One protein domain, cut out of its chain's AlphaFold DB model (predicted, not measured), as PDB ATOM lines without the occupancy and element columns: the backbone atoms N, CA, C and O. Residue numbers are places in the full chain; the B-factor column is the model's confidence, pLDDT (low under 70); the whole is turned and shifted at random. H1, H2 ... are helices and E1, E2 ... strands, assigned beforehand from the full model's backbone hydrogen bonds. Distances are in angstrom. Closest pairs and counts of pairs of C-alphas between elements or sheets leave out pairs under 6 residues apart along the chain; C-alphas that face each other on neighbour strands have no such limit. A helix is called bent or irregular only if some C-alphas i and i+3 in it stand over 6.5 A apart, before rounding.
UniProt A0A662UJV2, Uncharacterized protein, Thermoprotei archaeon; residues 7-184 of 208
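Overview. This is residues 7 to 184 of the 208 residues of an uncharacterized protein of Thermoprotei archaeon (UniProt A0A662UJV2). Crossed helices H3a, H5 and H6 pack on one side of a long two-stranded ribbon, E1 and E2, while the long helix H7 passes over H6 and runs beside H3b, the second arm of the bent helix H3, in an arm leading away from the ribbon. H1 and H2 pack on the first part of H3a, and a long stretch holding the small H4 returns from the tip of H3b to E2. The printed part has 178 residues with seven named helices and two named strands, in the order H1, E1, H2, H3, H4, E2, H5, H6, H7; the sheet, E1 - E2, is antiparallel and the class is mostly helix. The whole is compact, with a radius of gyration of the C-alphas of 17.3 A, and spans 57 by 38 by 27 A.

Arrangement. Start at H1, residues 7 to 11, which only just touches H2, residues 30 to 43, with 3 pairs of C-alphas within 8 A, the closest Asn 11 and Tyr 43 at 6.2 A. Between them E1, residues 21 to 29, bends by 52 degrees at residue 25; its antiparallel neighbour is E2, residues 107 to 115, at 155 degrees, with N 22 and O 114 2.9 A apart and N 110 and O 26 2.8 A apart, within hydrogen-bond range. Next comes H3, residues 47 to 82, assigned as one helix by its hydrogen bonds but bent: C-alphas 65 and 68 are 8.2 A apart, and its arms H3a, residues 47 to 65, and H3b, residues 68 to 82, stand about perpendicular at 77 degrees. H3a touches H6, residues 133 to 145, about perpendicular at 85 degrees, the closest C-alphas being Gly 58 and Ser 144 at 4.1 A. H5, residues 116 to 128, touches H6 too, with C-alphas Ser 126 and Phe 133 closest at 5.8 A. In H7, residues 151 to 182, residues 171 to 182 touch H3b, the same way at a shallow tilt of 33 degrees, only just short of steep, closest at C-alphas Ile 73 and Leu 175, 5.9 A. H4, residues 90 to 93, touches no helix and is too short for an O i to N i+4 pair; each such pair is within hydrogen-bond range in H1, H3a, H3b, H5 and H6, against 9 of 10 in H2 and 26 of 28 in H7.

Along the chain. Find C-alpha 7 at (-25.730, 2.882, 22.750), where H1 begins. E1 is 24.2 A long, E2 24.3 A, H3a 26.9 A and H3b 21.6 A. H7, irregular with C-alphas 152 and 155 7.8 A apart, runs 46.1 A to C-alpha 182 at (-36.913, -22.809, 54.659).

Size, cuts and confidence. The C-alphas farthest apart, Arg 44 and Lys 84, are 57.1 A apart. The printed part has no cut, and the link from H4 to E2 is long. Look for low confidence, pLDDT under 70, at residues 15, 17 to 19 and 81 to 105.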
ATOM      1  N   ASP A   7     -26.122   1.904  23.771       89.69
ATOM      2  CA  ASP A   7     -25.730   2.882  22.750       89.69
ATOM      3  C   ASP A   7     -26.348   4.255  23.023       89.69
ATOM      4  O   ASP A   7     -25.661   5.276  23.032       89.69
ATOM      5  N   GLU A   8     -27.650   4.282  23.307       89.44
ATOM      6  CA  GLU A   8     -28.381   5.508  23.605       89.44
ATOM      7  C   GLU A   8     -27.897   6.123  24.919       89.44
ATOM      8  O   GLU A   8     -27.624   7.324  24.977       89.44
ATOM      9  N   VAL A   9     -27.725   5.321  25.971       89.44
ATOM     10  CA  VAL A   9     -27.270   5.836  27.270       89.44
ATOM     11  C   VAL A   9     -25.878   6.455  27.179       89.44
ATOM     12  O   VAL A   9     -25.658   7.536  27.728       89.44
ATOM     13  N   ILE A  10     -24.948   5.832  26.452       87.62
ATOM     14  CA  ILE A  10     -23.596   6.376  26.263       87.62
ATOM     15  C   ILE A  10     -23.620   7.614  25.361       87.62
ATOM     16  O   ILE A  10     -22.907   8.593  25.620       87.62
ATOM     17  N   ASN A  11     -24.452   7.614  24.319       84.88
ATOM     18  CA  ASN A  11     -24.555   8.750  23.412       84.88
ATOM     19  C   ASN A  11     -25.106   9.997  24.127       84.88
ATOM     20  O   ASN A  11     -24.590  11.096  23.932       84.88
ATOM     21  N   TYR A  12     -26.066   9.838  25.043       78.69
ATOM     22  CA  TYR A  12     -26.642  10.945  25.822       78.69
ATOM     23  C   TYR A  12     -25.944  11.216  27.164       78.69
ATOM     24  O   TYR A  12     -26.355  12.113  27.907       78.69
ATOM     25  N   ALA A  13     -24.878  10.480  27.483       75.56
ATOM     26  CA  ALA A  13     -24.139  10.615  28.729       75.56
ATOM     27  C   ALA A  13     -23.564  12.030  28.914       75.56
ATOM     28  O   ALA A  13     -22.657  12.459  28.195       75.56
ATOM     29  N   GLN A  14     -24.021  12.738  29.950       73.69
ATOM     30  CA  GLN A  14     -23.344  13.945  30.416       73.69
ATOM     31  C   GLN A  14     -22.205  13.537  31.352       73.69
ATOM     32  O   GLN A  14     -22.418  13.103  32.486       73.69
ATOM     33  N   CYS A  15     -20.976  13.663  30.860       68.25
ATOM     34  CA  CYS A  15     -19.737  13.338  31.561       68.25
ATOM     35  C   CYS A  15     -19.383  14.346  32.666       68.25
ATOM     36  O   CYS A  15     -18.323  14.967  32.636       68.25
ATOM     37  N   LYS A  16     -20.274  14.542  33.639       70.44
ATOM     38  CA  LYS A  16     -20.003  15.354  34.829       70.44
ATOM     39  C   LYS A  16     -19.707  14.439  36.009       70.44
ATOM     40  O   LYS A  16     -20.424  13.455  36.222       70.44
ATOM     41  N   ASN A  17     -18.670  14.766  36.779       64.69
ATOM     42  CA  ASN A  17     -18.454  14.108  38.063       64.69
ATOM     43  C   ASN A  17     -19.687  14.365  38.943       64.69
ATOM     44  O   ASN A  17     -20.098  15.523  39.061       64.69
ATOM     45  N   PRO A  18     -20.315  13.317  39.506       64.31
ATOM     46  CA  PRO A  18     -21.385  13.520  40.466       64.31
ATOM     47  C   PRO A  18     -20.821  14.295  41.660       64.31
ATOM     48  O   PRO A  18     -19.683  14.053  42.060       64.31
ATOM     49  N   GLN A  19     -21.601  15.226  42.216       65.56
ATOM     50  CA  GLN A  19     -21.182  15.985  43.402       65.56
ATOM     51  C   GLN A  19     -20.865  15.045  44.579       65.56
ATOM     52  O   GLN A  19     -19.931  15.301  45.332       65.56
ATOM     53  N   GLU A  20     -21.565  13.909  44.662       78.38
ATOM     54  CA  GLU A  20     -21.334  12.835  45.632       78.38
ATOM     55  C   GLU A  20     -20.817  11.568  44.938       78.38
ATOM     56  O   GLU A  20     -21.508  10.554  44.816       78.38
ATOM     57  N   SER A  21     -19.590  11.628  44.419       83.81
ATOM     58  CA  SER A  21     -18.976  10.478  43.755       83.81
ATOM     59  C   SER A  21     -18.267   9.539  44.732       83.81
ATOM     60  O   SER A  21     -17.462   9.991  45.546       83.81
ATOM     61  N   GLN A  22     -18.468   8.231  44.580       87.44
ATOM     62  CA  GLN A  22     -17.645   7.195  45.207       87.44
ATOM     63  C   GLN A  22     -16.678   6.602  44.180       87.44
ATOM     64  O   GLN A  22     -17.050   6.354  43.032       87.44
ATOM     65  N   ARG A  23     -15.431   6.362  44.603       88.38
ATOM     66  CA  ARG A  23     -14.382   5.722  43.802       88.38
ATOM     67  C   ARG A  23     -14.077   4.335  44.360       88.38
ATOM     68  O   ARG A  23     -13.838   4.196  45.554       88.38
ATOM     69  N   THR A  24     -14.037   3.335  43.490       88.69
ATOM     70  CA  THR A  24     -13.654   1.958  43.818       88.69
ATOM     71  C   THR A  24     -12.814   1.345  42.695       88.69
ATOM     72  O   THR A  24     -12.710   1.913  41.604       88.69
ATOM     73  N   THR A  25     -12.180   0.207  42.963       88.94
ATOM     74  CA  THR A  25     -11.375  -0.541  41.990       88.94
ATOM     75  C   THR A  25     -12.000  -1.909  41.773       88.94
ATOM     76  O   THR A  25     -12.293  -2.613  42.735       88.94
ATOM     77  N   VAL A  26     -12.184  -2.282  40.510       88.81
ATOM     78  CA  VAL A  26     -12.808  -3.541  40.093       88.81
ATOM     79  C   VAL A  26     -11.911  -4.276  39.105       88.81
ATOM     80  O   VAL A  26     -11.192  -3.647  38.327       88.81
ATOM     81  N   ASN A  27     -11.950  -5.606  39.136       88.12
ATOM     82  CA  ASN A  27     -11.269  -6.441  38.146       88.12
ATOM     83  C   ASN A  27     -12.225  -6.742  36.992       88.12
ATOM     84  O   ASN A  27     -13.310  -7.269  37.231       88.12
ATOM     85  N   ILE A  28     -11.815  -6.431  35.763       85.88
ATOM     86  CA  ILE A  28     -12.620  -6.614  34.551       85.88
ATOM     87  C   ILE A  28     -11.902  -7.580  33.601       85.88
ATOM     88  O   ILE A  28     -10.717  -7.369  33.331       85.88
ATOM     89  N   PRO A  29     -12.568  -8.629  33.092       86.19
ATOM     90  CA  PRO A  29     -12.011  -9.504  32.066       86.19
ATOM     91  C   PRO A  29     -11.606  -8.720  30.817       86.19
ATOM     92  O   PRO A  29     -12.287  -7.769  30.422       86.19
ATOM     93  N   LEU A  30     -10.523  -9.134  30.153       85.88
ATOM     94  CA  LEU A  30     -10.045  -8.477  28.928       85.88
ATOM     95  C   LEU A  30     -11.131  -8.358  27.850       85.88
ATOM     96  O   LEU A  30     -11.200  -7.365  27.132       85.88
ATOM     97  N   SER A  31     -12.010  -9.346  27.766       84.62
ATOM     98  CA  SER A  31     -13.087  -9.397  26.787       84.62
ATOM     99  C   SER A  31     -14.177  -8.334  27.021       84.62
ATOM    100  O   SER A  31     -14.816  -7.876  26.071       84.62
ATOM    101  N   GLN A  32     -14.402  -7.917  28.269       89.12
ATOM    102  CA  GLN A  32     -15.255  -6.776  28.616       89.12
ATOM    103  C   GLN A  32     -14.492  -5.459  28.476       89.12
ATOM    104  O   GLN A  32     -15.059  -4.467  28.030       89.12
ATOM    105  N   GLU A  33     -13.198  -5.451  28.793       91.00
ATOM    106  CA  GLU A  33     -12.335  -4.287  28.592       91.00
ATOM    107  C   GLU A  33     -12.284  -3.846  27.124       91.00
ATOM    108  O   GLU A  33     -12.381  -2.653  26.839       91.00
ATOM    109  N   ILE A  34     -12.159  -4.796  26.193       89.19
ATOM    110  CA  ILE A  34     -12.192  -4.526  24.750       89.19
ATOM    111  C   ILE A  34     -13.536  -3.896  24.368       89.19
ATOM    112  O   ILE A  34     -13.555  -2.829  23.767       89.19
ATOM    113  N   ALA A  35     -14.653  -4.473  24.821       90.19
ATOM    114  CA  ALA A  35     -15.982  -3.927  24.556       90.19
ATOM    115  C   ALA A  35     -16.159  -2.490  25.081       90.19
ATOM    116  O   ALA A  35     -16.721  -1.631  24.403       90.19
ATOM    117  N   LEU A  36     -15.663  -2.206  26.289       93.12
ATOM    118  CA  LEU A  36     -15.706  -0.863  26.869       93.12
ATOM    119  C   LEU A  36     -14.841   0.129  26.078       93.12
ATOM    120  O   LEU A  36     -15.244   1.282  25.919       93.12
ATOM    121  N   LYS A  37     -13.682  -0.301  25.561       92.62
ATOM    122  CA  LYS A  37     -12.840   0.519  24.676       92.62
ATOM    123  C   LYS A  37     -13.509   0.788  23.330       92.62
ATOM    124  O   LYS A  37     -13.527   1.935  22.896       92.62
ATOM    125  N   ASP A  38     -14.146  -0.209  22.727       91.56
ATOM    126  CA  ASP A  38     -14.868  -0.028  21.463       91.56
ATOM    127  C   ASP A  38     -15.993   1.005  21.608       91.56
ATOM    128  O   ASP A  38     -16.160   1.887  20.764       91.56
ATOM    129  N   LEU A  39     -16.735   0.951  22.721       91.81
ATOM    130  CA  LEU A  39     -17.742   1.956  23.071       91.81
ATOM    131  C   LEU A  39     -17.122   3.343  23.301       91.81
ATOM    132  O   LEU A  39     -17.677   4.354  22.866       91.81
ATOM    133  N   GLN A  40     -15.974   3.404  23.979       92.38
ATOM    134  CA  GLN A  40     -15.238   4.643  24.225       92.38
ATOM    135  C   GLN A  40     -14.865   5.345  22.919       92.38
ATOM    136  O   GLN A  40     -15.189   6.525  22.743       92.38
ATOM    137  N   ASP A  41     -14.220   4.618  22.012       91.25
ATOM    138  CA  ASP A  41     -13.696   5.159  20.762       91.25
ATOM    139  C   ASP A  41     -14.831   5.559  19.817       91.25
ATOM    140  O   ASP A  41     -14.821   6.645  19.230       91.25
ATOM    141  N   ARG A  42     -15.875   4.729  19.746       89.00
ATOM    142  CA  ARG A  42     -17.039   4.956  18.889       89.00
ATOM    143  C   ARG A  42     -17.847   6.182  19.287       89.00
ATOM    144  O   ARG A  42     -18.156   7.021  18.444       89.00
ATOM    145  N   TYR A  43     -18.178   6.302  20.569       89.06
ATOM    146  CA  TYR A  43     -19.013   7.395  21.070       89.06
ATOM    147  C   TYR A  43     -18.199   8.618  21.507       89.06
ATOM    148  O   TYR A  43     -18.765   9.591  22.012       89.06
ATOM    149  N   ARG A  44     -16.870   8.591  21.310       89.50
ATOM    150  CA  ARG A  44     -15.927   9.652  21.698       89.50
ATOM    151  C   ARG A  44     -16.148  10.098  23.146       89.50
ATOM    152  O   ARG A  44     -16.222  11.290  23.458       89.50
ATOM    153  N   ARG A  45     -16.320   9.120  24.036       89.75
ATOM    154  CA  ARG A  45     -16.509   9.332  25.478       89.75
ATOM    155  C   ARG A  45     -15.223   9.006  26.221       89.75
ATOM    156  O   ARG A  45     -14.350   8.329  25.700       89.75
ATOM    157  N   SER A  46     -15.080   9.501  27.447       89.56
ATOM    158  CA  SER A  46     -13.961   9.083  28.295       89.56
ATOM    159  C   SER A  46     -14.208   7.674  28.844       89.56
ATOM    160  O   SER A  46     -15.357   7.301  29.098       89.56
ATOM    161  N   ALA A  47     -13.134   6.917  29.092       88.31
ATOM    162  CA  ALA A  47     -13.206   5.576  29.683       88.31
ATOM    163  C   ALA A  47     -14.037   5.552  30.978       88.31
ATOM    164  O   ALA A  47     -14.863   4.668  31.193       88.31
ATOM    165  N   PHE A  48     -13.855   6.575  31.820       87.62
ATOM    166  CA  PHE A  48     -14.624   6.760  33.047       87.62
ATOM    167  C   PHE A  48     -16.130   6.872  32.773       87.62
ATOM    168  O   PHE A  48     -16.920   6.212  33.446       87.62
ATOM    169  N   CYS A  49     -16.534   7.681  31.790       89.38
ATOM    170  CA  CYS A  49     -17.947   7.832  31.467       89.38
ATOM    171  C   CYS A  49     -18.551   6.535  30.961       89.38
ATOM    172  O   CYS A  49     -19.600   6.140  31.454       89.38
ATOM    173  N   VAL A  50     -17.889   5.865  30.019       92.56
ATOM    174  CA  VAL A  50     -18.386   4.592  29.489       92.56
ATOM    175  C   VAL A  50     -18.566   3.596  30.626       92.56
ATOM    176  O   VAL A  50     -19.669   3.101  30.821       92.56
ATOM    177  N   MET A  51     -17.532   3.392  31.444       92.94
ATOM    178  CA  MET A  51     -17.581   2.464  32.571       92.94
ATOM    179  C   MET A  51     -18.725   2.785  33.539       92.94
ATOM    180  O   MET A  51     -19.512   1.909  33.889       92.94
ATOM    181  N   ARG A  52     -18.865   4.055  33.938       91.25
ATOM    182  CA  ARG A  52     -19.947   4.498  34.823       91.25
ATOM    183  C   ARG A  52     -21.317   4.209  34.217       91.25
ATOM    184  O   ARG A  52     -22.145   3.586  34.870       91.25
ATOM    185  N   TYR A  53     -21.572   4.695  33.006       92.19
ATOM    186  CA  TYR A  53     -22.900   4.627  32.405       92.19
ATOM    187  C   TYR A  53     -23.288   3.195  32.043       92.19
ATOM    188  O   TYR A  53     -24.429   2.827  32.284       92.19
ATOM    189  N   VAL A  54     -22.348   2.373  31.569       94.75
ATOM    190  CA  VAL A  54     -22.568   0.940  31.322       94.75
ATOM    191  C   VAL A  54     -22.953   0.222  32.616       94.75
ATOM    192  O   VAL A  54     -23.956  -0.483  32.646       94.75
ATOM    193  N   VAL A  55     -22.220   0.439  33.712       95.06
ATOM    194  CA  VAL A  55     -22.535  -0.196  35.003       95.06
ATOM    195  C   VAL A  55     -23.884   0.276  35.554       95.06
ATOM    196  O   VAL A  55     -24.687  -0.545  35.986       95.06
ATOM    197  N   GLN A  56     -24.163   1.584  35.527       93.44
ATOM    198  CA  GLN A  56     -25.427   2.142  36.031       93.44
ATOM    199  C   GLN A  56     -26.632   1.666  35.212       93.44
ATOM    200  O   GLN A  56     -27.669   1.296  35.765       93.44
ATOM    201  N   HIS A  57     -26.477   1.641  33.892       94.62
ATOM    202  CA  HIS A  57     -27.462   1.111  32.965       94.62
ATOM    203  C   HIS A  57     -27.738  -0.369  33.249       94.62
ATOM    204  O   HIS A  57     -28.884  -0.745  33.496       94.62
ATOM    205  N   GLY A  58     -26.677  -1.175  33.342       95.56
ATOM    206  CA  GLY A  58     -26.745  -2.586  33.708       95.56
ATOM    207  C   GLY A  58     -27.455  -2.835  35.034       95.56
ATOM    208  O   GLY A  58     -28.335  -3.688  35.097       95.56
ATOM    209  N   PHE A  59     -27.136  -2.050  36.068       95.12
ATOM    210  CA  PHE A  59     -27.797  -2.136  37.372       95.12
ATOM    211  C   PHE A  59     -29.293  -1.854  37.287       95.12
ATOM    212  O   PHE A  59     -30.092  -2.579  37.866       95.12
ATOM    213  N   THR A  60     -29.684  -0.842  36.516       93.69
ATOM    214  CA  THR A  60     -31.096  -0.480  36.367       93.69
ATOM    215  C   THR A  60     -31.877  -1.587  35.638       93.69
ATOM    216  O   THR A  60     -33.017  -1.873  35.997       93.69
ATOM    217  N   ILE A  61     -31.278  -2.235  34.625       94.06
ATOM    218  CA  ILE A  61     -31.894  -3.398  33.954       94.06
ATOM    219  C   ILE A  61     -32.027  -4.541  34.955       94.06
ATOM    220  O   ILE A  61     -33.103  -5.118  35.104       94.06
ATOM    221  N   PHE A  62     -30.928  -4.848  35.644       94.06
ATOM    222  CA  PHE A  62     -30.847  -5.921  36.616       94.06
ATOM    223  C   PHE A  62     -31.912  -5.786  37.711       94.06
ATOM    224  O   PHE A  62     -32.657  -6.734  37.958       94.06
ATOM    225  N   GLU A  63     -32.014  -4.609  38.328       92.19
ATOM    226  CA  GLU A  63     -32.974  -4.325  39.392       92.19
ATOM    227  C   GLU A  63     -34.412  -4.466  38.891       92.19
ATOM    228  O   GLU A  63     -35.228  -5.102  39.552       92.19
ATOM    229  N   HIS A  64     -34.727  -3.936  37.705       90.88
ATOM    230  CA  HIS A  64     -36.070  -4.042  37.138       90.88
ATOM    231  C   HIS A  64     -36.449  -5.496  36.825       90.88
ATOM    232  O   HIS A  64     -37.574  -5.906  37.100       90.88
ATOM    233  N   GLU A  65     -35.550  -6.271  36.215       91.94
ATOM    234  CA  GLU A  65     -35.831  -7.659  35.823       91.94
ATOM    235  C   GLU A  65     -35.917  -8.610  37.020       91.94
ATOM    236  O   GLU A  65     -36.688  -9.564  36.977       91.94
ATOM    237  N   ASN A  66     -35.158  -8.351  38.088       90.25
ATOM    238  CA  ASN A  66     -35.024  -9.277  39.217       90.25
ATOM    239  C   ASN A  66     -35.667  -8.756  40.511       90.25
ATOM    240  O   ASN A  66     -35.478  -9.362  41.563       90.25
ATOM    241  N   LYS A  67     -36.425  -7.651  40.467       90.00
ATOM    242  CA  LYS A  67     -36.985  -6.977  41.654       90.00
ATOM    243  C   LYS A  67     -37.702  -7.930  42.608       90.00
ATOM    244  O   LYS A  67     -37.434  -7.923  43.809       90.00
ATOM    245  N   ASP A  68     -38.611  -8.740  42.073       91.44
ATOM    246  CA  ASP A  68     -39.446  -9.627  42.883       91.44
ATOM    247  C   ASP A  68     -38.636 -10.796  43.452       91.44
ATOM    248  O   ASP A  68     -38.812 -11.152  44.617       91.44
ATOM    249  N   ILE A  69     -37.694 -11.336  42.672       89.12
ATOM    250  CA  ILE A  69     -36.801 -12.412  43.114       89.12
ATOM    251  C   ILE A  69     -35.870 -11.911  44.225       89.12
ATOM    252  O   ILE A  69     -35.730 -12.561  45.256       89.12
ATOM    253  N   LEU A  70     -35.287 -10.719  44.072       88.81
ATOM    254  CA  LEU A  70     -34.439 -10.100  45.094       88.81
ATOM    255  C   LEU A  70     -35.200  -9.853  46.397       88.81
ATOM    256  O   LEU A  70     -34.656 -10.065  47.481       88.81
ATOM    257  N   LYS A  71     -36.464  -9.427  46.302       91.62
ATOM    258  CA  LYS A  71     -37.326  -9.255  47.472       91.62
ATOM    259  C   LYS A  71     -37.547 -10.587  48.197       91.62
ATOM    260  O   LYS A  71     -37.380 -10.629  49.413       91.62
ATOM    261  N   GLN A  72     -37.854 -11.656  47.460       89.44
ATOM    262  CA  GLN A  72     -38.036 -12.994  48.029       89.44
ATOM    263  C   GLN A  72     -36.754 -13.512  48.690       89.44
ATOM    264  O   GLN A  72     -36.792 -13.913  49.848       89.44
ATOM    265  N   ILE A  73     -35.607 -13.422  48.006       86.19
ATOM    266  CA  ILE A  73     -34.297 -13.813  48.556       86.19
ATOM    267  C   ILE A  73     -34.038 -13.105  49.892       86.19
ATOM    268  O   ILE A  73     -33.652 -13.744  50.872       86.19
ATOM    269  N   LYS A  74     -34.300 -11.795  49.950       86.06
ATOM    270  CA  LYS A  74     -34.106 -10.985  51.155       86.06
ATOM    271  C   LYS A  74     -35.022 -11.394  52.306       86.06
ATOM    272  O   LYS A  74     -34.590 -11.442  53.459       86.06
ATOM    273  N   GLU A  75     -36.290 -11.663  52.011       88.75
ATOM    274  CA  GLU A  75     -37.268 -12.120  53.002       88.75
ATOM    275  C   GLU A  75     -36.886 -13.502  53.548       88.75
ATOM    276  O   GLU A  75     -36.766 -13.654  54.764       88.75
ATOM    277  N   LEU A  76     -36.566 -14.454  52.666       83.44
ATOM    278  CA  LEU A  76     -36.132 -15.807  53.027       83.44
ATOM    279  C   LEU A  76     -34.869 -15.792  53.889       83.44
ATOM    280  O   LEU A  76     -34.832 -16.409  54.952       83.44
ATOM    281  N   ARG A  77     -33.841 -15.028  53.500       78.62
ATOM    282  CA  ARG A  77     -32.608 -14.897  54.296       78.62
ATOM    283  C   ARG A  77     -32.873 -14.329  55.685       78.62
ATOM    284  O   ARG A  77     -32.269 -14.780  56.660       78.62
ATOM    285  N   LYS A  78     -33.778 -13.353  55.802       81.62
ATOM    286  CA  LYS A  78     -34.173 -12.800  57.101       81.62
ATOM    287  C   LYS A  78     -34.885 -13.850  57.954       81.62
ATOM    288  O   LYS A  78     -34.557 -13.967  59.133       81.62
ATOM    289  N   THR A  79     -35.814 -14.612  57.380       79.62
ATOM    290  CA  THR A  79     -36.510 -15.703  58.078       79.62
ATOM    291  C   THR A  79     -35.523 -16.762  58.561       79.62
ATOM    292  O   THR A  79     -35.483 -17.070  59.753       79.62
ATOM    293  N   LEU A  80     -34.652 -17.237  57.668       72.44
ATOM    294  CA  LEU A  80     -33.637 -18.251  57.952       72.44
ATOM    295  C   LEU A  80     -32.637 -17.806  59.030       72.44
ATOM    296  O   LEU A  80     -32.275 -18.601  59.891       72.44
ATOM    297  N   ARG A  81     -32.254 -16.521  59.068       67.56
ATOM    298  CA  ARG A  81     -31.393 -15.961  60.129       67.56
ATOM    299  C   ARG A  81     -32.022 -16.028  61.527       67.56
ATOM    300  O   ARG A  81     -31.298 -16.054  62.521       67.56
ATOM    301  N   HIS A  82     -33.349 -15.979  61.618       57.81
ATOM    302  CA  HIS A  82     -34.090 -15.949  62.882       57.81
ATOM    303  C   HIS A  82     -34.728 -17.293  63.250       57.81
ATOM    304  O   HIS A  82     -35.292 -17.422  64.341       57.81
ATOM    305  N   SER A  83     -34.641 -18.289  62.370       53.62
ATOM    306  CA  SER A  83     -35.122 -19.633  62.648       53.62
ATOM    307  C   SER A  83     -34.261 -20.260  63.756       53.62
ATOM    308  O   SER A  83     -33.035 -20.195  63.727       53.62
ATOM    309  N   LYS A  84     -34.904 -20.871  64.760       46.00
ATOM    310  CA  LYS A  84     -34.223 -21.606  65.846       46.00
ATOM    311  C   LYS A  84     -33.511 -22.878  65.361       46.00
ATOM    312  O   LYS A  84     -32.829 -23.519  66.158       46.00
ATOM    313  N   ASN A  85     -33.684 -23.237  64.090       42.59
ATOM    314  CA  ASN A  85     -33.135 -24.427  63.472       42.59
ATOM    315  C   ASN A  85     -31.931 -24.063  62.596       42.59
ATOM    316  O   ASN A  85     -32.005 -23.175  61.755       42.59
ATOM    317  N   SER A  86     -30.864 -24.820  62.835       40.94
ATOM    318  CA  SER A  86     -29.634 -24.969  62.060       40.94
ATOM    319  C   SER A  86     -28.702 -23.755  61.940       40.94
ATOM    320  O   SER A  86     -29.008 -22.674  61.448       40.94
ATOM    321  N   ILE A  87     -27.466 -24.000  62.374       45.41
ATOM    322  CA  ILE A  87     -26.271 -23.307  61.905       45.41
ATOM    323  C   ILE A  87     -26.251 -23.525  60.390       45.41
ATOM    324  O   ILE A  87     -25.786 -24.564  59.936       45.41
ATOM    325  N   ILE A  88     -26.819 -22.600  59.611       47.00
ATOM    326  CA  ILE A  88     -26.691 -22.649  58.155       47.00
ATOM    327  C   ILE A  88     -25.229 -22.328  57.865       47.00
ATOM    328  O   ILE A  88     -24.784 -21.214  58.174       47.00
ATOM    329  N   PRO A  89     -24.438 -23.277  57.346       43.66
ATOM    330  CA  PRO A  89     -23.020 -23.048  57.206       43.66
ATOM    331  C   PRO A  89     -22.758 -21.882  56.257       43.66
ATOM    332  O   PRO A  89     -23.293 -21.822  55.149       43.66
ATOM    333  N   ALA A  90     -21.880 -20.970  56.674       40.31
ATOM    334  CA  ALA A  90     -21.474 -19.809  55.883       40.31
ATOM    335  C   ALA A  90     -20.947 -20.174  54.474       40.31
ATOM    336  O   ALA A  90     -20.916 -19.310  53.598       40.31
ATOM    337  N   TYR A  91     -20.575 -21.439  54.231       41.34
ATOM    338  CA  TYR A  91     -20.121 -21.930  52.928       41.34
ATOM    339  C   TYR A  91     -21.238 -22.054  51.875       41.34
ATOM    340  O   TYR A  91     -20.947 -21.855  50.701       41.34
ATOM    341  N   LEU A  92     -22.507 -22.289  52.255       43.31
ATOM    342  CA  LEU A  92     -23.654 -22.205  51.320       43.31
ATOM    343  C   LEU A  92     -23.918 -20.749  50.889       43.31
ATOM    344  O   LEU A  92     -24.442 -20.484  49.812       43.31
ATOM    345  N   PHE A  93     -23.483 -19.822  51.744       47.09
ATOM    346  CA  PHE A  93     -23.330 -18.385  51.535       47.09
ATOM    347  C   PHE A  93     -22.567 -18.040  50.254       47.09
ATOM    348  O   PHE A  93     -23.047 -17.325  49.377       47.09
ATOM    349  N   LEU A  94     -21.336 -18.543  50.167       43.00
ATOM    350  CA  LEU A  94     -20.297 -18.094  49.240       43.00
ATOM    351  C   LEU A  94     -20.411 -18.733  47.858       43.00
ATOM    352  O   LEU A  94     -19.504 -19.425  47.402       43.00
ATOM    353  N   LEU A  95     -21.478 -18.403  47.130       44.47
ATOM    354  CA  LEU A  95     -21.477 -18.556  45.680       44.47
ATOM    355  C   LEU A  95     -20.508 -17.538  45.077       44.47
ATOM    356  O   LEU A  95     -20.864 -16.426  44.684       44.47
ATOM    357  N   LYS A  96     -19.239 -17.940  44.978       42.25
ATOM    358  CA  LYS A  96     -18.275 -17.280  44.106       42.25
ATOM    359  C   LYS A  96     -18.737 -17.523  42.671       42.25
ATOM    360  O   LYS A  96     -18.340 -18.478  42.013       42.25
ATOM    361  N   VAL A  97     -19.631 -16.663  42.195       43.94
ATOM    362  CA  VAL A  97     -20.012 -16.631  40.791       43.94
ATOM    363  C   VAL A  97     -18.794 -16.122  40.024       43.94
ATOM    364  O   VAL A  97     -18.568 -14.921  39.889       43.94
ATOM    365  N   GLU A  98     -17.973 -17.054  39.553       46.06
ATOM    366  CA  GLU A  98     -17.033 -16.789  38.474       46.06
ATOM    367  C   GLU A  98     -17.860 -16.693  37.188       46.06
ATOM    368  O   GLU A  98     -18.373 -17.686  36.668       46.06
ATOM    369  N   THR A  99     -18.101 -15.465  36.735       41.12
ATOM    370  CA  THR A  99     -18.596 -15.183  35.388       41.12
ATOM    371  C   THR A  99     -17.405 -14.987  34.461       41.12
ATOM    372  O   THR A  99     -16.467 -14.281  34.817       41.12
ATOM    373  N   GLY A 100     -17.447 -15.590  33.271       42.84
ATOM    374  CA  GLY A 100     -16.451 -15.340  32.229       42.84
ATOM    375  C   GLY A 100     -15.136 -16.099  32.400       42.84
ATOM    376  O   GLY A 100     -14.071 -15.483  32.420       42.84
ATOM    377  N   LYS A 101     -15.184 -17.441  32.436       45.09
ATOM    378  CA  LYS A 101     -14.038 -18.249  31.980       45.09
ATOM    379  C   LYS A 101     -13.921 -18.094  30.460       45.09
ATOM    380  O   LYS A 101     -14.292 -18.983  29.703       45.09
ATOM    381  N   ASP A 102     -13.471 -16.925  30.025       48.56
ATOM    382  CA  ASP A 102     -12.983 -16.743  28.667       48.56
ATOM    383  C   ASP A 102     -11.564 -17.317  28.598       48.56
ATOM    384  O   ASP A 102     -10.763 -17.140  29.515       48.56
ATOM    385  N   ASN A 103     -11.214 -17.951  27.478       47.34
ATOM    386  CA  ASN A 103      -9.850 -18.432  27.216       47.34
ATOM    387  C   ASN A 103      -8.811 -17.287  27.139       47.34
ATOM    388  O   ASN A 103      -7.616 -17.535  26.999       47.34
ATOM    389  N   SER A 104      -9.245 -16.023  27.230       51.88
ATOM    390  CA  SER A 104      -8.378 -14.876  27.480       51.88
ATOM    391  C   SER A 104      -8.039 -14.811  28.974       51.88
ATOM    392  O   SER A 104      -8.778 -14.225  29.762       51.88
ATOM    393  N   SER A 105      -6.914 -15.401  29.365       54.72
ATOM    394  CA  SER A 105      -6.446 -15.595  30.749       54.72
ATOM    395  C   SER A 105      -6.120 -14.317  31.556       54.72
ATOM    396  O   SER A 105      -5.415 -14.378  32.561       54.72
ATOM    397  N   GLY A 106      -6.620 -13.142  31.152       71.06
ATOM    398  CA  GLY A 106      -6.294 -11.853  31.762       71.06
ATOM    399  C   GLY A 106      -7.497 -11.084  32.308       71.06
ATOM    400  O   GLY A 106      -8.567 -11.024  31.701       71.06
ATOM    401  N   SER A 107      -7.275 -10.400  33.431       80.62
ATOM    402  CA  SER A 107      -8.151  -9.340  33.935       80.62
ATOM    403  C   SER A 107      -7.358  -8.051  34.138       80.62
ATOM    404  O   SER A 107      -6.160  -8.074  34.420       80.62
ATOM    405  N   VAL A 108      -8.025  -6.912  33.978       86.12
ATOM    406  CA  VAL A 108      -7.449  -5.584  34.186       86.12
ATOM    407  C   VAL A 108      -8.124  -4.894  35.363       86.12
ATOM    408  O   VAL A 108      -9.346  -4.921  35.515       86.12
ATOM    409  N   LYS A 109      -7.319  -4.237  36.201       88.25
ATOM    410  CA  LYS A 109      -7.827  -3.387  37.281       88.25
ATOM    411  C   LYS A 109      -8.338  -2.079  36.693       88.25
ATOM    412  O   LYS A 109      -7.580  -1.336  36.067       88.25
ATOM    413  N   LYS A 110      -9.608  -1.768  36.936       88.31
ATOM    414  CA  LYS A 110     -10.244  -0.517  36.525       88.31
ATOM    415  C   LYS A 110     -10.764   0.258  37.710       88.31
ATOM    416  O   LYS A 110     -11.339  -0.293  38.640       88.31
ATOM    417  N   THR A 111     -10.572   1.569  37.650       89.06
ATOM    418  CA  THR A 111     -11.245   2.479  38.567       89.06
ATOM    419  C   THR A 111     -12.688   2.657  38.097       89.06
ATOM    420  O   THR A 111     -12.918   3.129  36.985       89.06
ATOM    421  N   LEU A 112     -13.643   2.332  38.962       89.62
ATOM    422  CA  LEU A 112     -15.043   2.705  38.817       89.62
ATOM    423  C   LEU A 112     -15.299   3.938  39.682       89.62
ATOM    424  O   LEU A 112     -15.021   3.941  40.881       89.62
ATOM    425  N   ILE A 113     -15.821   4.990  39.067       88.94
ATOM    426  CA  ILE A 113     -16.326   6.164  39.775       88.94
ATOM    427  C   ILE A 113     -17.817   6.254  39.443       88.94
ATOM    428  O   ILE A 113     -18.227   6.075  38.296       88.94
ATOM    429  N   GLY A 114     -18.649   6.488  40.444       85.75
ATOM    430  CA  GLY A 114     -20.096   6.525  40.268       85.75
ATOM    431  C   GLY A 114     -20.760   7.364  41.340       85.75
ATOM    432  O   GLY A 114     -20.108   7.813  42.278       85.75
ATOM    433  N   ASP A 115     -22.057   7.590  41.177       87.25
ATOM    434  CA  ASP A 115     -22.884   8.167  42.235       87.25
ATOM    435  C   ASP A 115     -22.837   7.268  43.479       87.25
ATOM    436  O   ASP A 115     -23.017   6.053  43.361       87.25
ATOM    437  N   ARG A 116     -22.572   7.853  44.651       89.38
ATOM    438  CA  ARG A 116     -22.438   7.117  45.912       89.38
ATOM    439  C   ARG A 116     -23.665   6.263  46.219       89.38
ATOM    440  O   ARG A 116     -23.500   5.127  46.661       89.38
ATOM    441  N   ASN A 117     -24.872   6.765  45.966       90.19
ATOM    442  CA  ASN A 117     -26.101   6.033  46.263       90.19
ATOM    443  C   ASN A 117     -26.240   4.819  45.347       90.19
ATOM    444  O   ASN A 117     -26.579   3.734  45.810       90.19
ATOM    445  N   ILE A 118     -25.889   4.969  44.066       90.25
ATOM    446  CA  ILE A 118     -25.926   3.856  43.112       90.25
ATOM    447  C   ILE A 118     -24.855   2.813  43.447       90.25
ATOM    448  O   ILE A 118     -25.153   1.624  43.466       90.25
ATOM    449  N   ILE A 119     -23.619   3.227  43.744       92.12
ATOM    450  CA  ILE A 119     -22.558   2.286  44.139       92.12
ATOM    451  C   ILE A 119     -22.933   1.545  45.428       92.12
ATOM    452  O   ILE A 119     -22.730   0.336  45.507       92.12
ATOM    453  N   SER A 120     -23.525   2.239  46.404       92.06
ATOM    454  CA  SER A 120     -23.995   1.614  47.646       92.06
ATOM    455  C   SER A 120     -25.118   0.610  47.375       92.06
ATOM    456  O   SER A 120     -25.049  -0.512  47.858       92.06
ATOM    457  N   ALA A 121     -26.087   0.952  46.521       92.44
ATOM    458  CA  ALA A 121     -27.157   0.035  46.128       92.44
ATOM    459  C   ALA A 121     -26.626  -1.217  45.405       92.44
ATOM    460  O   ALA A 121     -27.060  -2.333  45.689       92.44
ATOM    461  N   ILE A 122     -25.636  -1.058  44.518       94.25
ATOM    462  CA  ILE A 122     -24.954  -2.185  43.865       94.25
ATOM    463  C   ILE A 122     -24.262  -3.067  44.911       94.25
ATOM    464  O   ILE A 122     -24.354  -4.293  44.836       94.25
ATOM    465  N   GLN A 123     -23.576  -2.461  45.885       91.56
ATOM    466  CA  GLN A 123     -22.911  -3.180  46.970       91.56
ATOM    467  C   GLN A 123     -23.925  -3.982  47.798       91.56
ATOM    468  O   GLN A 123     -23.719  -5.175  48.017       91.56
ATOM    469  N   ASP A 124     -25.036  -3.362  48.196       89.81
ATOM    470  CA  ASP A 124     -26.100  -4.009  48.964       89.81
ATOM    471  C   ASP A 124     -26.699  -5.197  48.203       89.81
ATOM    472  O   ASP A 124     -26.782  -6.294  48.754       89.81
ATOM    473  N   CYS A 125     -27.019  -5.030  46.916       89.44
ATOM    474  CA  CYS A 125     -27.483  -6.131  46.066       89.44
ATOM    475  C   CYS A 125     -26.439  -7.246  45.930       89.44
ATOM    476  O   CYS A 125     -26.793  -8.422  45.991       89.44
ATOM    477  N   SER A 126     -25.155  -6.905  45.777       87.44
ATOM    478  CA  SER A 126     -24.087  -7.909  45.695       87.44
ATOM    479  C   SER A 126     -23.976  -8.728  46.983       87.44
ATOM    480  O   SER A 126     -23.830  -9.944  46.920       87.44
ATOM    481  N   ASN A 127     -24.143  -8.094  48.147       83.75
ATOM    482  CA  ASN A 127     -24.137  -8.769  49.445       83.75
ATOM    483  C   ASN A 127     -25.388  -9.647  49.626       83.75
ATOM    484  O   ASN A 127     -25.293 -10.781  50.098       83.75
ATOM    485  N   GLU A 128     -26.554  -9.155  49.201       81.00
ATOM    486  CA  GLU A 128     -27.819  -9.896  49.250       81.00
ATOM    487  C   GLU A 128     -27.789 -11.145  48.361       81.00
ATOM    488  O   GLU A 128     -28.337 -12.179  48.719       81.00
ATOM    489  N   LEU A 129     -27.088 -11.091  47.230       80.50
ATOM    490  CA  LEU A 129     -26.838 -12.260  46.385       80.50
ATOM    491  C   LEU A 129     -25.597 -13.057  46.802       80.50
ATOM    492  O   LEU A 129     -25.344 -14.134  46.272       80.50
ATOM    493  N   ASN A 130     -24.836 -12.540  47.766       77.19
ATOM    494  CA  ASN A 130     -23.542 -13.043  48.206       77.19
ATOM    495  C   ASN A 130     -22.548 -13.284  47.050       77.19
ATOM    496  O   ASN A 130     -21.899 -14.323  46.941       77.19
ATOM    497  N   ILE A 131     -22.426 -12.281  46.186       81.50
ATOM    498  CA  ILE A 131     -21.505 -12.242  45.054       81.50
ATOM    499  C   ILE A 131     -20.434 -11.196  45.345       81.50
ATOM    500  O   ILE A 131     -20.719 -10.107  45.841       81.50
ATOM    501  N   ASN A 132     -19.184 -11.495  44.991       83.69
ATOM    502  CA  ASN A 132     -18.118 -10.503  45.075       83.69
ATOM    503  C   ASN A 132     -18.460  -9.258  44.238       83.69
ATOM    504  O   ASN A 132     -18.820  -9.376  43.069       83.69
ATOM    505  N   PHE A 133     -18.258  -8.067  44.805       85.62
ATOM    506  CA  PHE A 133     -18.575  -6.802  44.141       85.62
ATOM    507  C   PHE A 133     -17.981  -6.684  42.724       85.62
ATOM    508  O   PHE A 133     -18.683  -6.264  41.813       85.62
ATOM    509  N   SER A 134     -16.728  -7.107  42.492       87.94
ATOM    510  CA  SER A 134     -16.136  -7.065  41.142       87.94
ATOM    511  C   SER A 134     -16.850  -8.004  40.171       87.94
ATOM    512  O   SER A 134     -17.156  -7.588  39.058       87.94
ATOM    513  N   SER A 135     -17.158  -9.235  40.588       84.56
ATOM    514  CA  SER A 135     -17.933 -10.179  39.770       84.56
ATOM    515  C   SER A 135     -19.329  -9.640  39.471       84.56
ATOM    516  O   SER A 135     -19.813  -9.748  38.349       84.56
ATOM    517  N   PHE A 136     -19.969  -8.991  40.445       91.25
ATOM    518  CA  PHE A 136     -21.276  -8.388  40.218       91.25
ATOM    519  C   PHE A 136     -21.191  -7.230  39.216       91.25
ATOM    520  O   PHE A 136     -21.999  -7.156  38.300       91.25
ATOM    521  N   ILE A 137     -20.159  -6.387  39.285       93.81
ATOM    522  CA  ILE A 137     -19.918  -5.341  38.279       93.81
ATOM    523  C   ILE A 137     -19.735  -5.929  36.869       93.81
ATOM    524  O   ILE A 137     -20.269  -5.367  35.914       93.81
ATOM    525  N   GLN A 138     -19.042  -7.063  36.726       91.81
ATOM    526  CA  GLN A 138     -18.909  -7.757  35.436       91.81
ATOM    527  C   GLN A 138     -20.269  -8.204  34.897       91.81
ATOM    528  O   GLN A 138     -20.570  -7.984  33.725       91.81
ATOM    529  N   VAL A 139     -21.116  -8.770  35.758       92.69
ATOM    530  CA  VAL A 139     -22.494  -9.122  35.403       92.69
ATOM    531  C   VAL A 139     -23.262  -7.887  34.941       92.69
ATOM    532  O   VAL A 139     -23.914  -7.928  33.903       92.69
ATOM    533  N   LEU A 140     -23.167  -6.767  35.662       95.62
ATOM    534  CA  LEU A 140     -23.859  -5.533  35.283       95.62
ATOM    535  C   LEU A 140     -23.392  -5.008  33.917       95.62
ATOM    536  O   LEU A 140     -24.210  -4.540  33.123       95.62
ATOM    537  N   ILE A 141     -22.103  -5.136  33.601       94.94
ATOM    538  CA  ILE A 141     -21.581  -4.816  32.268       94.94
ATOM    539  C   ILE A 141     -22.245  -5.701  31.206       94.94
ATOM    540  O   ILE A 141     -22.722  -5.169  30.205       94.94
ATOM    541  N   ASP A 142     -22.357  -7.011  31.431       93.94
ATOM    542  CA  ASP A 142     -23.024  -7.920  30.488       93.94
ATOM    543  C   ASP A 142     -24.529  -7.620  30.354       93.94
ATOM    544  O   ASP A 142     -25.057  -7.582  29.240       93.94
ATOM    545  N   TYR A 143     -25.223  -7.293  31.450       94.75
ATOM    546  CA  TYR A 143     -26.613  -6.823  31.402       94.75
ATOM    547  C   TYR A 143     -26.758  -5.617  30.475       94.75
ATOM    548  O   TYR A 143     -27.628  -5.601  29.605       94.75
ATOM    549  N   SER A 144     -25.867  -4.636  30.609       95.56
ATOM    550  CA  SER A 144     -25.861  -3.456  29.753       95.56
ATOM    551  C   SER A 144     -25.543  -3.797  28.295       95.56
ATOM    552  O   SER A 144     -26.305  -3.434  27.398       95.56
ATOM    553  N   LEU A 145     -24.443  -4.510  28.042       94.19
ATOM    554  CA  LEU A 145     -23.978  -4.853  26.694       94.19
ATOM    555  C   LEU A 145     -24.981  -5.723  25.923       94.19
ATOM    556  O   LEU A 145     -25.086  -5.580  24.707       94.19
ATOM    557  N   SER A 146     -25.772  -6.554  26.613       93.94
ATOM    558  CA  SER A 146     -26.824  -7.380  25.994       93.94
ATOM    559  C   SER A 146     -27.898  -6.566  25.255       93.94
ATOM    560  O   SER A 146     -28.552  -7.070  24.342       93.94
ATOM    561  N   THR A 147     -28.053  -5.284  25.600       94.12
ATOM    562  CA  THR A 147     -29.041  -4.382  24.984       94.12
ATOM    563  C   THR A 147     -28.538  -3.642  23.747       94.12
ATOM    564  O   THR A 147     -29.320  -2.915  23.129       94.12
ATOM    565  N   SER A 148     -27.247  -3.769  23.416       90.06
ATOM    566  CA  SER A 148     -26.650  -3.080  22.270       90.06
ATOM    567  C   SER A 148     -27.432  -3.374  20.992       90.06
ATOM    568  O   SER A 148     -27.879  -4.494  20.762       90.06
ATOM    569  N   ARG A 149     -27.618  -2.361  20.151       87.25
ATOM    570  CA  ARG A 149     -28.156  -2.513  18.791       87.25
ATOM    571  C   ARG A 149     -27.110  -2.183  17.731       87.25
ATOM    572  O   ARG A 149     -27.416  -2.231  16.538       87.25
ATOM    573  N   ASP A 150     -25.884  -1.859  18.138       84.25
ATOM    574  CA  ASP A 150     -24.785  -1.658  17.206       84.25
ATOM    575  C   ASP A 150     -24.358  -2.994  16.587       84.25
ATOM    576  O   ASP A 150     -23.878  -3.902  17.267       84.25
ATOM    577  N   LYS A 151     -24.481  -3.091  15.260       83.81
ATOM    578  CA  LYS A 151     -24.076  -4.271  14.484       83.81
ATOM    579  C   LYS A 151     -22.603  -4.636  14.672       83.81
ATOM    580  O   LYS A 151     -22.257  -5.799  14.538       83.81
ATOM    581  N   ASN A 152     -21.743  -3.670  14.988       80.88
ATOM    582  CA  ASN A 152     -20.317  -3.910  15.220       80.88
ATOM    583  C   ASN A 152     -20.037  -4.521  16.599       80.88
ATOM    584  O   ASN A 152     -18.920  -4.953  16.855       80.88
ATOM    585  N   LEU A 153     -21.037  -4.549  17.483       83.12
ATOM    586  CA  LEU A 153     -20.957  -5.156  18.808       83.12
ATOM    587  C   LEU A 153     -21.761  -6.458  18.883       83.12
ATOM    588  O   LEU A 153     -21.993  -6.948  19.982       83.12
ATOM    589  N   SER A 154     -22.188  -7.037  17.755       85.44
ATOM    590  CA  SER A 154     -23.086  -8.201  17.742       85.44
ATOM    591  C   SER A 154     -22.504  -9.422  18.456       85.44
ATOM    592  O   SER A 154     -23.221 -10.128  19.160       85.44
ATOM    593  N   GLU A 155     -21.201  -9.669  18.315       86.00
ATOM    594  CA  GLU A 155     -20.523 -10.783  18.990       86.00
ATOM    595  C   GLU A 155     -20.447 -10.558  20.507       86.00
ATOM    596  O   GLU A 155     -20.790 -11.437  21.301       86.00
ATOM    597  N   ILE A 156     -20.085  -9.339  20.915       85.62
ATOM    598  CA  ILE A 156     -20.059  -8.920  22.321       85.62
ATOM    599  C   ILE A 156     -21.463  -9.000  22.926       85.62
ATOM    600  O   ILE A 156     -21.624  -9.498  24.038       85.62
ATOM    601  N   GLN A 157     -22.480  -8.547  22.194       90.12
ATOM    602  CA  GLN A 157     -23.876  -8.607  22.603       90.12
ATOM    603  C   GLN A 157     -24.332 -10.055  22.787       90.12
ATOM    604  O   GLN A 157     -24.986 -10.361  23.784       90.12
ATOM    605  N   LEU A 158     -23.989 -10.950  21.857       89.25
ATOM    606  CA  LEU A 158     -24.342 -12.365  21.940       89.25
ATOM    607  C   LEU A 158     -23.720 -13.010  23.184       89.25
ATOM    608  O   LEU A 158     -24.427 -13.662  23.955       89.25
ATOM    609  N   ARG A 159     -22.425 -12.767  23.428       87.94
ATOM    610  CA  ARG A 159     -21.727 -13.234  24.635       87.94
ATOM    611  C   ARG A 159     -22.373 -12.678  25.902       87.94
ATOM    612  O   ARG A 159     -22.704 -13.436  26.808       87.94
ATOM    613  N   ALA A 160     -22.591 -11.369  25.950       89.88
ATOM    614  CA  ALA A 160     -23.205 -10.696  27.087       89.88
ATOM    615  C   ALA A 160     -24.620 -11.227  27.368       89.88
ATOM    616  O   ALA A 160     -24.986 -11.450  28.519       89.88
ATOM    617  N   SER A 161     -25.398 -11.514  26.321       90.94
ATOM    618  CA  SER A 161     -26.735 -12.111  26.434       90.94
ATOM    619  C   SER A 161     -26.681 -13.530  26.999       90.94
ATOM    620  O   SER A 161     -27.495 -13.882  27.852       90.94
ATOM    621  N   LYS A 162     -25.698 -14.336  26.575       89.19
ATOM    622  CA  LYS A 162     -25.461 -15.674  27.130       89.19
ATOM    623  C   LYS A 162     -25.097 -15.600  28.615       89.19
ATOM    624  O   LYS A 162     -25.748 -16.253  29.426       89.19
ATOM    625  N   ASN A 163     -24.129 -14.759  28.976       86.19
ATOM    626  CA  ASN A 163     -23.693 -14.577  30.364       86.19
ATOM    627  C   ASN A 163     -24.825 -14.051  31.256       86.19
ATOM    628  O   ASN A 163     -25.006 -14.526  32.377       86.19
ATOM    629  N   LYS A 164     -25.628 -13.106  30.749       90.50
ATOM    630  CA  LYS A 164     -26.834 -12.611  31.423       90.50
ATOM    631  C   LYS A 164     -27.795 -13.759  31.738       90.50
ATOM    632  O   LYS A 164     -28.253 -13.867  32.872       90.50
ATOM    633  N   LEU A 165     -28.085 -14.617  30.759       87.75
ATOM    634  CA  LEU A 165     -29.001 -15.746  30.930       87.75
ATOM    635  C   LEU A 165     -28.447 -16.801  31.900       87.75
ATOM    636  O   LEU A 165     -29.189 -17.328  32.727       87.75
ATOM    637  N   GLU A 166     -27.145 -17.085  31.850       85.38
ATOM    638  CA  GLU A 166     -26.479 -17.941  32.840       85.38
ATOM    639  C   GLU A 166     -26.578 -17.360  34.253       85.38
ATOM    640  O   GLU A 166     -26.842 -18.088  35.208       85.38
ATOM    641  N   PHE A 167     -26.423 -16.046  34.400       87.56
ATOM    642  CA  PHE A 167     -26.564 -15.391  35.691       87.56
ATOM    643  C   PHE A 167     -28.005 -15.404  36.213       87.56
ATOM    644  O   PHE A 167     -28.222 -15.644  37.397       87.56
ATOM    645  N   GLN A 168     -28.996 -15.202  35.340       87.00
ATOM    646  CA  GLN A 168     -30.410 -15.324  35.708       87.00
ATOM    647  C   GLN A 168     -30.734 -16.725  36.240       87.00
ATOM    648  O   GLN A 168     -31.415 -16.845  37.254       87.00
ATOM    649  N   LYS A 169     -30.194 -17.780  35.613       85.06
ATOM    650  CA  LYS A 169     -30.316 -19.150  36.136       85.06
ATOM    651  C   LYS A 169     -29.729 -19.264  37.541       85.06
ATOM    652  O   LYS A 169     -30.438 -19.695  38.438       85.06
ATOM    653  N   LYS A 170     -28.513 -18.754  37.761       83.50
ATOM    654  CA  LYS A 170     -27.871 -18.771  39.088       83.50
ATOM    655  C   LYS A 170     -28.687 -18.050  40.164       83.50
ATOM    656  O   LYS A 170     -28.685 -18.485  41.308       83.50
ATOM    657  N   ILE A 171     -29.377 -16.959  39.830       86.19
ATOM    658  CA  ILE A 171     -30.261 -16.271  40.786       86.19
ATOM    659  C   ILE A 171     -31.457 -17.147  41.161       86.19
ATOM    660  O   ILE A 171     -31.813 -17.213  42.335       86.19
ATOM    661  N   ASN A 172     -32.062 -17.822  40.185       85.56
ATOM    662  CA  ASN A 172     -33.148 -18.757  40.463       85.56
ATOM    663  C   ASN A 172     -32.652 -19.951  41.286       85.56
ATOM    664  O   ASN A 172     -33.302 -20.313  42.256       85.56
ATOM    665  N   ASP A 173     -31.461 -20.478  40.991       81.00
ATOM    666  CA  ASP A 173     -30.848 -21.551  41.781       81.00
ATOM    667  C   ASP A 173     -30.629 -21.115  43.244       81.00
ATOM    668  O   ASP A 173     -30.872 -21.887  44.171       81.00
ATOM    669  N   ILE A 174     -30.212 -19.861  43.475       81.69
ATOM    670  CA  ILE A 174     -30.106 -19.279  44.825       81.69
ATOM    671  C   ILE A 174     -31.466 -19.274  45.521       81.69
ATOM    672  O   ILE A 174     -31.560 -19.673  46.683       81.69
ATOM    673  N   LEU A 175     -32.504 -18.794  44.834       85.44
ATOM    674  CA  LEU A 175     -33.855 -18.744  45.382       85.44
ATOM    675  C   LEU A 175     -34.353 -20.151  45.740       85.44
ATOM    676  O   LEU A 175     -34.824 -20.357  46.856       85.44
ATOM    677  N   ASP A 176     -34.176 -21.118  44.843       83.38
ATOM    678  CA  ASP A 176     -34.579 -22.509  45.042       83.38
ATOM    679  C   ASP A 176     -33.893 -23.127  46.265       83.38
ATOM    680  O   ASP A 176     -34.550 -23.765  47.088       83.38
ATOM    681  N   VAL A 177     -32.584 -22.907  46.433       81.06
ATOM    682  CA  VAL A 177     -31.852 -23.371  47.621       81.06
ATOM    683  C   VAL A 177     -32.425 -22.751  48.895       81.06
ATOM    684  O   VAL A 177     -32.624 -23.463  49.878       81.06
ATOM    685  N   LEU A 178     -32.724 -21.448  48.897       80.56
ATOM    686  CA  LEU A 178     -33.290 -20.775  50.070       80.56
ATOM    687  C   LEU A 178     -34.690 -21.291  50.423       80.56
ATOM    688  O   LEU A 178     -34.971 -21.482  51.604       80.56
ATOM    689  N   ILE A 179     -35.535 -21.565  49.426       84.69
ATOM    690  CA  ILE A 179     -36.867 -22.153  49.630       84.69
ATOM    691  C   ILE A 179     -36.748 -23.560  50.231       84.69
ATOM    692  O   ILE A 179     -37.432 -23.874  51.203       84.69
ATOM    693  N   ARG A 180     -35.852 -24.405  49.704       77.69
ATOM    694  CA  ARG A 180     -35.622 -25.759  50.249       77.69
ATOM    695  C   ARG A 180     -35.140 -25.722  51.695       77.69
ATOM    696  O   ARG A 180     -35.630 -26.483  52.527       77.69
ATOM    697  N   LEU A 181     -34.223 -24.802  52.005       77.50
ATOM    698  CA  LEU A 181     -33.742 -24.588  53.371       77.50
ATOM    699  C   LEU A 181     -34.867 -24.134  54.309       77.50
ATOM    700  O   LEU A 181     -34.934 -24.613  55.438       77.50
ATOM    701  N   GLU A 182     -35.757 -23.244  53.861       79.81
ATOM    702  CA  GLU A 182     -36.913 -22.809  54.659       79.81
ATOM    703  C   GLU A 182     -37.894 -23.962  54.920       79.81
ATOM    704  O   GLU A 182     -38.397 -24.100  56.037       79.81
ATOM    705  N   ASN A 183     -38.096 -24.837  53.934       81.00
ATOM    706  CA  ASN A 183     -38.950 -26.023  54.046       81.00
ATOM    707  C   ASN A 183     -38.331 -27.161  54.882       81.00
ATOM    708  O   ASN A 183     -39.006 -28.156  55.147       81.00
ATOM    709  N   GLY A 184     -37.072 -27.034  55.313       71.12
ATOM    710  CA  GLY A 184     -36.375 -28.065  56.085       71.12
ATOM    711  C   GLY A 184     -35.946 -29.282  55.259       71.12
ATOM    712  O   GLY A 184     -35.684 -30.340  55.830       71.12
TER     713      GLY A 184